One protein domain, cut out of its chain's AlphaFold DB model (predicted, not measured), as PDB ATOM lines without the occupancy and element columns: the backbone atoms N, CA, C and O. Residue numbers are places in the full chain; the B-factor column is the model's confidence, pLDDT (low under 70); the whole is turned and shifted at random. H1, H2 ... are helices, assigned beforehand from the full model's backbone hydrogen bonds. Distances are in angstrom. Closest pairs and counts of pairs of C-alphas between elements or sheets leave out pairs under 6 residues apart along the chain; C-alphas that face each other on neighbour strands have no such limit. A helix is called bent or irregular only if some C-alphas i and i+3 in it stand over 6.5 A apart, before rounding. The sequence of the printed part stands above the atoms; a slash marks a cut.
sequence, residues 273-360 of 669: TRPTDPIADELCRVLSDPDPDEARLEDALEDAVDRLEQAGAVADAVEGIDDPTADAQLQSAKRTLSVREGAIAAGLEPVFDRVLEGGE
ATOM      1  N   THR A 273     128.240 153.177 118.786       60.19
ATOM      2  CA  THR A 273     129.678 153.019 118.530       60.19
ATOM      3  C   THR A 273     130.413 152.285 119.642       60.19
ATOM      4  O   THR A 273     131.419 151.653 119.343       60.19
ATOM      5  N   ARG A 274     129.894 152.291 120.883       66.00
ATOM      6  CA  ARG A 274     130.500 151.651 122.068       66.00
ATOM      7  C   ARG A 274     132.015 151.900 122.139       66.00
ATOM      8  O   ARG A 274     132.786 150.954 121.965       66.00
ATOM      9  N   PRO A 275     132.435 153.163 122.337       69.69
ATOM     10  CA  PRO A 275     133.843 153.530 122.304       69.69
ATOM     11  C   PRO A 275     134.653 152.689 123.298       69.69
ATOM     12  O   PRO A 275     134.292 152.550 124.462       69.69
ATOM     13  N   THR A 276     135.739 152.096 122.812       67.81
ATOM     14  CA  THR A 276     136.698 151.321 123.614       67.81
ATOM     15  C   THR A 276     137.890 152.163 124.067       67.81
ATOM     16  O   THR A 276     138.635 151.738 124.950       67.81
ATOM     17  N   ASP A 277     138.075 153.346 123.474       74.94
ATOM     18  CA  ASP A 277     139.092 154.313 123.877       74.94
ATOM     19  C   ASP A 277     138.619 155.076 125.131       74.94
ATOM     20  O   ASP A 277     137.505 155.609 125.130       74.94
ATOM     21  N   PRO A 278     139.431 155.136 126.204       73.19
ATOM     22  CA  PRO A 278     139.022 155.723 127.478       73.19
ATOM     23  C   PRO A 278     138.751 157.232 127.398       73.19
ATOM     24  O   PRO A 278     137.949 157.732 128.182       73.19
ATOM     25  N   ILE A 279     139.375 157.953 126.458       75.81
ATOM     26  CA  ILE A 279     139.149 159.392 126.252       75.81
ATOM     27  C   ILE A 279     137.826 159.598 125.506       75.81
ATOM     28  O   ILE A 279     137.027 160.456 125.875       75.81
ATOM     29  N   ALA A 280     137.551 158.770 124.494       71.12
ATOM     30  CA  ALA A 280     136.280 158.807 123.769       71.12
ATOM     31  C   ALA A 280     135.088 158.399 124.655       71.12
ATOM     32  O   ALA A 280     134.013 158.989 124.539       71.12
ATOM     33  N   ASP A 281     135.271 157.420 125.549       77.38
ATOM     34  CA  ASP A 281     134.255 157.017 126.528       77.38
ATOM     35  C   ASP A 281     133.999 158.120 127.569       77.38
ATOM     36  O   ASP A 281     132.843 158.457 127.822       77.38
ATOM     37  N   GLU A 282     135.047 158.756 128.111       78.69
ATOM     38  CA  GLU A 282     134.889 159.862 129.069       78.69
ATOM     39  C   GLU A 282     134.231 161.092 128.419       78.69
ATOM     40  O   GLU A 282     133.314 161.666 129.005       78.69
ATOM     41  N   LEU A 283     134.598 161.454 127.184       77.38
ATOM     42  CA  LEU A 283     133.960 162.557 126.457       77.38
ATOM     43  C   LEU A 283     132.466 162.292 126.220       77.38
ATOM     44  O   LEU A 283     131.624 163.145 126.504       77.38
ATOM     45  N   CYS A 284     132.122 161.100 125.728       76.44
ATOM     46  CA  CYS A 284     130.734 160.688 125.532       76.44
ATOM     47  C   CYS A 284     129.954 160.683 126.851       76.44
ATOM     48  O   CYS A 284     128.829 161.175 126.909       76.44
ATOM     49  N   ARG A 285     130.571 160.200 127.931       81.75
ATOM     50  CA  ARG A 285     129.972 160.159 129.264       81.75
ATOM     51  C   ARG A 285     129.694 161.549 129.828       81.75
ATOM     52  O   ARG A 285     128.625 161.749 130.403       81.75
ATOM     53  N   VAL A 286     130.627 162.490 129.684       85.12
ATOM     54  CA  VAL A 286     130.444 163.871 130.158       85.12
ATOM     55  C   VAL A 286     129.401 164.600 129.305       85.12
ATOM     56  O   VAL A 286     128.565 165.312 129.852       85.12
ATOM     57  N   LEU A 287     129.367 164.370 127.987       78.44
ATOM     58  CA  LEU A 287     128.359 164.953 127.089       78.44
ATOM     59  C   LEU A 287     126.949 164.367 127.268       78.44
ATOM     60  O   LEU A 287     125.973 165.037 126.928       78.44
ATOM     61  N   SER A 288     126.835 163.142 127.785       80.94
ATOM     62  CA  SER A 288     125.570 162.487 128.136       80.94
ATOM     63  C   SER A 288     124.999 162.934 129.490       80.94
ATOM     64  O   SER A 288     123.826 162.669 129.769       80.94
ATOM     65  N   ASP A 289     125.781 163.615 130.337       80.12
ATOM     66  CA  ASP A 289     125.291 164.121 131.622       80.12
ATOM     67  C   ASP A 289     124.311 165.295 131.395       80.12
ATOM     68  O   ASP A 289     124.634 166.235 130.665       80.12
ATOM     69  N   PRO A 290     123.092 165.271 131.971       72.12
ATOM     70  CA  PRO A 290     122.137 166.371 131.851       72.12
ATOM     71  C   PRO A 290     122.572 167.681 132.532       72.12
ATOM     72  O   PRO A 290     121.952 168.708 132.247       72.12
ATOM     73  N   ASP A 291     123.582 167.664 133.409       73.50
ATOM     74  CA  ASP A 291     124.166 168.859 134.040       73.50
ATOM     75  C   ASP A 291     125.701 168.711 134.144       73.50
ATOM     76  O   ASP A 291     126.232 168.440 135.227       73.50
ATOM     77  N   PRO A 292     126.430 168.799 133.012       71.62
ATOM     78  CA  PRO A 292     127.858 168.520 132.988       71.62
ATOM     79  C   PRO A 292     128.631 169.610 133.731       71.62
ATOM     80  O   PRO A 292     128.429 170.805 133.510       71.62
ATOM     81  N   ASP A 293     129.560 169.191 134.590       77.00
ATOM     82  CA  ASP A 293     130.524 170.096 135.212       77.00
ATOM     83  C   ASP A 293     131.415 170.709 134.121       77.00
ATOM     84  O   ASP A 293     132.132 169.989 133.424       77.00
ATOM     85  N   GLU A 294     131.348 172.034 133.961       73.31
ATOM     86  CA  GLU A 294     132.028 172.785 132.899       73.31
ATOM     87  C   GLU A 294     133.534 172.503 132.878       73.31
ATOM     88  O   GLU A 294     134.092 172.277 131.808       73.31
ATOM     89  N   ALA A 295     134.165 172.402 134.054       69.56
ATOM     90  CA  ALA A 295     135.591 172.100 134.164       69.56
ATOM     91  C   ALA A 295     135.925 170.691 133.649       69.56
ATOM     92  O   ALA A 295     136.917 170.486 132.964       69.56
ATOM     93  N   ARG A 296     135.058 169.712 133.929       75.00
ATOM     94  CA  ARG A 296     135.262 168.323 133.504       75.00
ATOM     95  C   ARG A 296     134.988 168.127 132.012       75.00
ATOM     96  O   ARG A 296     135.593 167.259 131.390       75.00
ATOM     97  N   LEU A 297     134.067 168.908 131.445       74.56
ATOM     98  CA  LEU A 297     133.814 168.931 130.006       74.56
ATOM     99  C   LEU A 297     134.963 169.597 129.246       74.56
ATOM    100  O   LEU A 297     135.327 169.114 128.179       74.56
ATOM    101  N   GLU A 298     135.523 170.678 129.790       67.81
ATOM    102  CA  GLU A 298     136.712 171.332 129.241       67.81
ATOM    103  C   GLU A 298     137.900 170.362 129.215       67.81
ATOM    104  O   GLU A 298     138.441 170.131 128.137       67.81
ATOM    105  N   ASP A 299     138.195 169.690 130.335       73.00
ATOM    106  CA  ASP A 299     139.267 168.686 130.425       73.00
ATOM    107  C   ASP A 299     139.068 167.536 129.411       73.00
ATOM    108  O   ASP A 299     139.979 167.178 128.667       73.00
ATOM    109  N   ALA A 300     137.853 166.975 129.322       70.94
ATOM    110  CA  ALA A 300     137.564 165.867 128.406       70.94
ATOM    111  C   ALA A 300     137.633 166.276 126.921       70.94
ATOM    112  O   ALA A 300     137.981 165.460 126.064       70.94
ATOM    113  N   LEU A 301     137.282 167.526 126.598       64.81
ATOM    114  CA  LEU A 301     137.421 168.070 125.247       64.81
ATOM    115  C   LEU A 301     138.882 168.367 124.906       64.81
ATOM    116  O   LEU A 301     139.283 168.092 123.777       64.81
ATOM    117  N   GLU A 302     139.664 168.895 125.848       71.44
ATOM    118  CA  GLU A 302     141.099 169.138 125.675       71.44
ATOM    119  C   GLU A 302     141.834 167.818 125.403       71.44
ATOM    120  O   GLU A 302     142.493 167.693 124.371       71.44
ATOM    121  N   ASP A 303     141.585 166.782 126.212       70.50
ATOM    122  CA  ASP A 303     142.162 165.445 126.020       70.50
ATOM    123  C   ASP A 303     141.772 164.822 124.666       70.50
ATOM    124  O   ASP A 303     142.594 164.198 123.982       70.50
ATOM    125  N   ALA A 304     140.514 164.986 124.241       68.38
ATOM    126  CA  ALA A 304     140.037 164.463 122.963       68.38
ATOM    127  C   ALA A 304     140.641 165.206 121.762       68.38
ATOM    128  O   ALA A 304     140.997 164.577 120.760       68.38
ATOM    129  N   VAL A 305     140.770 166.533 121.850       69.44
ATOM    130  CA  VAL A 305     141.401 167.357 120.813       69.44
ATOM    131  C   VAL A 305     142.885 167.029 120.711       69.44
ATOM    132  O   VAL A 305     143.351 166.738 119.610       69.44
ATOM    133  N   ASP A 306     143.602 166.952 121.831       70.25
ATOM    134  CA  ASP A 306     145.016 166.571 121.860       70.25
ATOM    135  C   ASP A 306     145.236 165.195 121.225       70.25
ATOM    136  O   ASP A 306     146.162 164.991 120.430       70.25
ATOM    137  N   ARG A 307     144.341 164.241 121.503       71.00
ATOM    138  CA  ARG A 307     144.406 162.901 120.916       71.00
ATOM    139  C   ARG A 307     144.173 162.907 119.404       71.00
ATOM    140  O   ARG A 307     144.863 162.171 118.688       71.00
ATOM    141  N   LEU A 308     143.235 163.718 118.916       65.81
ATOM    142  CA  LEU A 308     142.946 163.876 117.489       65.81
ATOM    143  C   LEU A 308     144.073 164.606 116.752       65.81
ATOM    144  O   LEU A 308     144.447 164.185 115.660       65.81
ATOM    145  N   GLU A 309     144.664 165.639 117.348       71.06
ATOM    146  CA  GLU A 309     145.816 166.341 116.773       71.06
ATOM    147  C   GLU A 309     147.059 165.444 116.715       71.06
ATOM    148  O   GLU A 309     147.809 165.474 115.734       71.06
ATOM    149  N   GLN A 310     147.268 164.593 117.725       67.56
ATOM    150  CA  GLN A 310     148.311 163.568 117.690       67.56
ATOM    151  C   GLN A 310     148.061 162.541 116.581       67.56
ATOM    152  O   GLN A 310     148.993 162.196 115.856       67.56
ATOM    153  N   ALA A 311     146.823 162.064 116.420       68.00
ATOM    154  CA  ALA A 311     146.471 161.110 115.368       68.00
ATOM    155  C   ALA A 311     146.605 161.717 113.960       68.00
ATOM    156  O   ALA A 311     147.167 161.076 113.074       68.00
ATOM    157  N   GLY A 312     146.165 162.965 113.770       66.25
ATOM    158  CA  GLY A 312     146.314 163.700 112.512       66.25
ATOM    159  C   GLY A 312     147.779 163.919 112.140       66.25
ATOM    160  O   GLY A 312     148.175 163.637 111.017       66.25
ATOM    161  N   ALA A 313     148.625 164.296 113.101       67.38
ATOM    162  CA  ALA A 313     150.055 164.467 112.849       67.38
ATOM    163  C   ALA A 313     150.775 163.154 112.486       67.38
ATOM    164  O   ALA A 313     151.752 163.176 111.737       67.38
ATOM    165  N   VAL A 314     150.317 162.011 113.015       69.12
ATOM    166  CA  VAL A 314     150.816 160.688 112.607       69.12
ATOM    167  C   VAL A 314     150.359 160.361 111.186       69.12
ATOM    168  O   VAL A 314     151.174 159.898 110.392       69.12
ATOM    169  N   ALA A 315     149.095 160.632 110.848       69.50
ATOM    170  CA  ALA A 315     148.573 160.436 109.499       69.50
ATOM    171  C   ALA A 315     149.338 161.286 108.469       69.50
ATOM    172  O   ALA A 315     149.820 160.732 107.488       69.50
ATOM    173  N   ASP A 316     149.575 162.570 108.751       70.62
ATOM    174  CA  ASP A 316     150.355 163.472 107.889       70.62
ATOM    175  C   ASP A 316     151.808 162.989 107.701       70.62
ATOM    176  O   ASP A 316     152.393 163.120 106.624       70.62
ATOM    177  N   ALA A 317     152.417 162.424 108.751       70.94
ATOM    178  CA  ALA A 317     153.778 161.891 108.687       70.94
ATOM    179  C   ALA A 317     153.875 160.617 107.831       70.94
ATOM    180  O   ALA A 317     154.915 160.386 107.215       70.94
ATOM    181  N   VAL A 318     152.813 159.807 107.800       70.88
ATOM    182  CA  VAL A 318     152.715 158.604 106.961       70.88
ATOM    183  C   VAL A 318     152.346 158.971 105.522       70.88
ATOM    184  O   VAL A 318     152.956 158.452 104.593       70.88
ATOM    185  N   GLU A 319     151.416 159.906 105.326       74.56
ATOM    186  CA  GLU A 319     151.000 160.394 104.005       74.56
ATOM    187  C   GLU A 319     152.136 161.133 103.278       74.56
ATOM    188  O   GLU A 319     152.227 161.083 102.058       74.56
ATOM    189  N   GLY A 320     153.069 161.751 104.012       67.06
ATOM    190  CA  GLY A 320     154.272 162.370 103.445       67.06
ATOM    191  C   GLY A 320     155.322 161.396 102.881       67.06
ATOM    192  O   GLY A 320     156.375 161.852 102.420       67.06
ATOM    193  N   ILE A 321     155.085 160.080 102.940       73.06
ATOM    194  CA  ILE A 321     155.950 159.044 102.360       73.06
ATOM    195  C   ILE A 321     155.371 158.646 100.997       73.06
ATOM    196  O   ILE A 321     154.639 157.669 100.873       73.06
ATOM    197  N   ASP A 322     155.714 159.415  99.963       69.19
ATOM    198  CA  ASP A 322     155.310 159.119  98.580       69.19
ATOM    199  C   ASP A 322     156.046 157.893  98.006       69.19
ATOM    200  O   ASP A 322     155.531 157.208  97.123       69.19
ATOM    201  N   ASP A 323     157.270 157.633  98.480       62.59
ATOM    202  CA  ASP A 323     158.098 156.502  98.065       62.59
ATOM    203  C   ASP A 323     158.672 155.784  99.304       62.59
ATOM    204  O   ASP A 323     159.601 156.293  99.946       62.59
ATOM    205  N   PRO A 324     158.161 154.588  99.651       58.59
ATOM    206  CA  PRO A 324     158.593 153.840 100.830       58.59
ATOM    207  C   PRO A 324     160.003 153.247 100.692       58.59
ATOM    208  O   PRO A 324     160.497 152.645 101.637       58.59
ATOM    209  N   THR A 325     160.669 153.417  99.546       60.59
ATOM    210  CA  THR A 325     162.074 153.025  99.345       60.59
ATOM    211  C   THR A 325     163.047 154.194  99.526       60.59
ATOM    212  O   THR A 325     164.264 154.009  99.561       60.59
ATOM    213  N   ALA A 326     162.533 155.421  99.665       73.19
ATOM    214  CA  ALA A 326     163.348 156.608  99.844       73.19
ATOM    215  C   ALA A 326     163.725 156.805 101.324       73.19
ATOM    216  O   ALA A 326     163.012 157.465 102.085       73.19
ATOM    217  N   ASP A 327     164.915 156.334 101.713       74.00
ATOM    218  CA  ASP A 327     165.484 156.474 103.071       74.00
ATOM    219  C   ASP A 327     165.344 157.885 103.669       74.00
ATOM    220  O   ASP A 327     165.128 158.055 104.869       74.00
ATOM    221  N   ALA A 328     165.461 158.932 102.845       71.50
ATOM    222  CA  ALA A 328     165.356 160.318 103.295       71.50
ATOM    223  C   ALA A 328     163.935 160.699 103.758       71.50
ATOM    224  O   ALA A 328     163.798 161.479 104.706       71.50
ATOM    225  N   GLN A 329     162.896 160.161 103.113       76.12
ATOM    226  CA  GLN A 329     161.496 160.391 103.485       76.12
ATOM    227  C   GLN A 329     161.153 159.606 104.752       76.12
ATOM    228  O   GLN A 329     160.646 160.189 105.710       76.12
ATOM    229  N   LEU A 330     161.569 158.339 104.821       75.56
ATOM    230  CA  LEU A 330     161.424 157.494 106.010       75.56
ATOM    231  C   LEU A 330     162.140 158.077 107.237       75.56
ATOM    232  O   LEU A 330     161.578 158.112 108.329       75.56
ATOM    233  N   GLN A 331     163.350 158.623 107.076       75.75
ATOM    234  CA  GLN A 331     164.051 159.312 108.167       75.75
ATOM    235  C   GLN A 331     163.354 160.609 108.603       75.75
ATOM    236  O   GLN A 331     163.435 160.984 109.776       75.75
ATOM    237  N   SER A 332     162.701 161.320 107.679       77.25
ATOM    238  CA  SER A 332     161.941 162.537 107.988       77.25
ATOM    239  C   SER A 332     160.652 162.215 108.747       77.25
ATOM    240  O   SER A 332     160.364 162.852 109.765       77.25
ATOM    241  N   ALA A 333     159.924 161.186 108.308       76.25
ATOM    242  CA  ALA A 333     158.748 160.659 108.992       76.25
ATOM    243  C   ALA A 333     159.119 160.147 110.390       76.25
ATOM    244  O   ALA A 333     158.532 160.582 111.381       76.25
ATOM    245  N   LYS A 334     160.197 159.356 110.501       78.81
ATOM    246  CA  LYS A 334     160.719 158.881 111.788       78.81
ATOM    247  C   LYS A 334     161.055 160.032 112.735       78.81
ATOM    248  O   LYS A 334     160.610 160.017 113.873       78.81
ATOM    249  N   ARG A 335     161.787 161.066 112.297       78.75
ATOM    250  CA  ARG A 335     162.084 162.223 113.170       78.75
ATOM    251  C   ARG A 335     160.825 162.944 113.638       78.75
ATOM    252  O   ARG A 335     160.803 163.435 114.760       78.75
ATOM    253  N   THR A 336     159.814 163.034 112.782       77.44
ATOM    254  CA  THR A 336     158.540 163.674 113.125       77.44
ATOM    255  C   THR A 336     157.792 162.858 114.180       77.44
ATOM    256  O   THR A 336     157.253 163.438 115.120       77.44
ATOM    257  N   LEU A 337     157.844 161.526 114.080       73.44
ATOM    258  CA  LEU A 337     157.237 160.597 115.032       73.44
ATOM    259  C   LEU A 337     158.013 160.500 116.353       73.44
ATOM    260  O   LEU A 337     157.392 160.581 117.403       73.44
ATOM    261  N   SER A 338     159.350 160.438 116.341       73.06
ATOM    262  CA  SER A 338     160.174 160.367 117.564       73.06
ATOM    263  C   SER A 338     160.116 161.643 118.419       73.06
ATOM    264  O   SER A 338     160.488 161.623 119.588       73.06
ATOM    265  N   VAL A 339     159.685 162.778 117.852       75.44
ATOM    266  CA  VAL A 339     159.452 164.023 118.608       75.44
ATOM    267  C   VAL A 339     158.096 164.001 119.331       75.44
ATOM    268  O   VAL A 339     157.873 164.824 120.218       75.44
ATOM    269  N   ARG A 340     157.189 163.079 118.982       69.44
ATOM    270  CA  ARG A 340     155.823 163.035 119.514       69.44
ATOM    271  C   ARG A 340     155.635 161.829 120.434       69.44
ATOM    272  O   ARG A 340     155.845 160.688 120.044       69.44
ATOM    273  N   GLU A 341     155.203 162.092 121.662       58.12
ATOM    274  CA  GLU A 341     154.875 161.050 122.634       58.12
ATOM    275  C   GLU A 341     153.477 160.486 122.343       58.12
ATOM    276  O   GLU A 341     152.515 161.236 122.196       58.12
ATOM    277  N   GLY A 342     153.357 159.160 122.228       62.84
ATOM    278  CA  GLY A 342     152.068 158.497 122.023       62.84
ATOM    279  C   GLY A 342     152.205 157.023 121.649       62.84
ATOM    280  O   GLY A 342     153.175 156.621 121.007       62.84
ATOM    281  N   ALA A 343     151.216 156.205 122.024       60.38
ATOM    282  CA  ALA A 343     151.239 154.754 121.800       60.38
ATOM    283  C   ALA A 343     151.354 154.372 120.310       60.38
ATOM    284  O   ALA A 343     152.007 153.391 119.969       60.38
ATOM    285  N   ILE A 344     150.770 155.182 119.420       60.50
ATOM    286  CA  ILE A 344     150.831 154.966 117.968       60.50
ATOM    287  C   ILE A 344     152.231 155.300 117.425       60.50
ATOM    288  O   ILE A 344     152.794 154.517 116.666       60.50
ATOM    289  N   ALA A 345     152.827 156.417 117.855       67.31
ATOM    290  CA  ALA A 345     154.184 156.796 117.453       67.31
ATOM    291  C   ALA A 345     155.224 155.773 117.946       67.31
ATOM    292  O   ALA A 345     156.076 155.340 117.173       67.31
ATOM    293  N   ALA A 346     155.083 155.307 119.193       67.94
ATOM    294  CA  ALA A 346     155.935 154.272 119.778       67.94
ATOM    295  C   ALA A 346     155.791 152.903 119.083       67.94
ATOM    296  O   ALA A 346     156.761 152.154 118.992       67.94
ATOM    297  N   GLY A 347     154.599 152.574 118.572       64.81
ATOM    298  CA  GLY A 347     154.364 151.345 117.808       64.81
ATOM    299  C   GLY A 347     154.975 151.367 116.402       64.81
ATOM    300  O   GLY A 347     155.384 150.324 115.897       64.81
ATOM    301  N   LEU A 348     155.072 152.546 115.781       69.94
ATOM    302  CA  LEU A 348     155.577 152.706 114.412       69.94
ATOM    303  C   LEU A 348     157.098 152.894 114.334       69.94
ATOM    304  O   LEU A 348     157.710 152.494 113.345       69.94
ATOM    305  N   GLU A 349     157.729 153.451 115.369       70.81
ATOM    306  CA  GLU A 349     159.187 153.623 115.447       70.81
ATOM    307  C   GLU A 349     160.003 152.349 115.102       70.81
ATOM    308  O   GLU A 349     160.882 152.442 114.239       70.81
ATOM    309  N   PRO A 350     159.690 151.144 115.634       69.31
ATOM    310  CA  PRO A 350     160.415 149.918 115.283       69.31
ATOM    311  C   PRO A 350     160.191 149.438 113.839       69.31
ATOM    312  O   PRO A 350     161.009 148.678 113.318       69.31
ATOM    313  N   VAL A 351     159.107 149.859 113.177       71.12
ATOM    314  CA  VAL A 351     158.854 149.551 111.757       71.12
ATOM    315  C   VAL A 351     159.771 150.396 110.878       71.12
ATOM    316  O   VAL A 351     160.435 149.858 109.995       71.12
ATOM    317  N   PHE A 352     159.889 151.693 111.175       73.06
ATOM    318  CA  PHE A 352     160.836 152.573 110.488       73.06
ATOM    319  C   PHE A 352     162.284 152.133 110.700       73.06
ATOM    320  O   PHE A 352     163.065 152.173 109.754       73.06
ATOM    321  N   ASP A 353     162.639 151.674 111.902       70.31
ATOM    322  CA  ASP A 353     163.970 151.123 112.169       70.31
ATOM    323  C   ASP A 353     164.260 149.867 111.355       70.31
ATOM    324  O   ASP A 353     165.315 149.774 110.738       70.31
ATOM    325  N   ARG A 354     163.305 148.940 111.255       65.50
ATOM    326  CA  ARG A 354     163.484 147.717 110.465       65.50
ATOM    327  C   ARG A 354     163.659 147.996 108.971       65.50
ATOM    328  O   ARG A 354     164.469 147.339 108.328       65.50
ATOM    329  N   VAL A 355     162.923 148.969 108.435       66.25
ATOM    330  CA  VAL A 355     163.005 149.357 107.017       66.25
ATOM    331  C   VAL A 355     164.309 150.114 106.735       66.25
ATOM    332  O   VAL A 355     164.977 149.828 105.749       66.25
ATOM    333  N   LEU A 356     164.720 151.024 107.625       69.38
ATOM    334  CA  LEU A 356     165.961 151.799 107.481       69.38
ATOM    335  C   LEU A 356     167.233 150.974 107.756       69.38
ATOM    336  O   LEU A 356     168.296 151.299 107.227       69.38
ATOM    337  N   GLU A 357     167.156 149.928 108.584       64.94
ATOM    338  CA  GLU A 357     168.263 148.994 108.840       64.94
ATOM    339  C   GLU A 357     168.335 147.861 107.793       64.94
ATOM    340  O   GLU A 357     169.388 147.245 107.618       64.94
ATOM    341  N   GLY A 358     167.248 147.618 107.052       51.19
ATOM    342  CA  GLY A 358     167.072 146.538 106.076       51.19
ATOM    343  C   GLY A 358     167.560 146.842 104.656       51.19
ATOM    344  O   GLY A 358     166.848 146.585 103.692       51.19
ATOM    345  N   GLY A 359     168.790 147.336 104.498       47.41
ATOM    346  CA  GLY A 359     169.427 147.578 103.190       47.41
ATOM    347  C   GLY A 359     169.822 146.323 102.382       47.41
ATOM    348  O   GLY A 359     170.682 146.415 101.506       47.41
ATOM    349  N   GLU A 360     169.244 145.151 102.661       51.62
ATOM    350  CA  GLU A 360     169.444 143.916 101.887       51.62
ATOM    351  C   GLU A 360     168.148 143.564 101.137       51.62
ATOM    352  O   GLU A 360     167.304 142.808 101.618       51.62
TER     353      GLU A 360
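This is residues 273 to 360 of the 669 residues of an uncharacterized protein of Haloterrigena saccharevitans (UniProt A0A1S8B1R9). The model is a rod with one long helix, H2, as its spine; H1 folds back on one end, and the hairpin of H3 and H4 packs on the other. The printed part has 88 residues with four named helices in number order, no named strand, class all helix; it is loose, radius of gyration of the C-alphas 17.5 A, spanning 60 by 20 by 19 A.

H1, residues 278 to 287, touches residues 296 to 304 alone of H2, residues 294 to 319, a hairpin at a steep tilt of 42 degrees; closest C-alphas Leu 283 and Ala 300, 5.3 A. H2 and H3, residues 327 to 338, touch with 314 to 318 and 333 to 337 alone, a hairpin at 12 degrees, shallow; closest C-alphas Ala 317 and Ala 333, 5.1 A. H3 and H4, residues 343 to 357, touch as a hairpin; closest C-alphas Leu 337 and Ala 345, 5.4 A. H1 is apart from H3 and H4. Every O i to N i+4 pair is within hydrogen-bond range in H1, H2 and H3; in H4 9 of 11.

H2 is 36.7 A long, from C-alpha 294 at (132.028, 172.785, 132.899) to C-alpha 319 at (151.000, 160.394, 104.005). H4, 22.2 A, is only just irregular: C-alphas 347 and 350 are 6.7 A apart.

The printed part has no cut and no long link; 38 residues are under pLDDT 70.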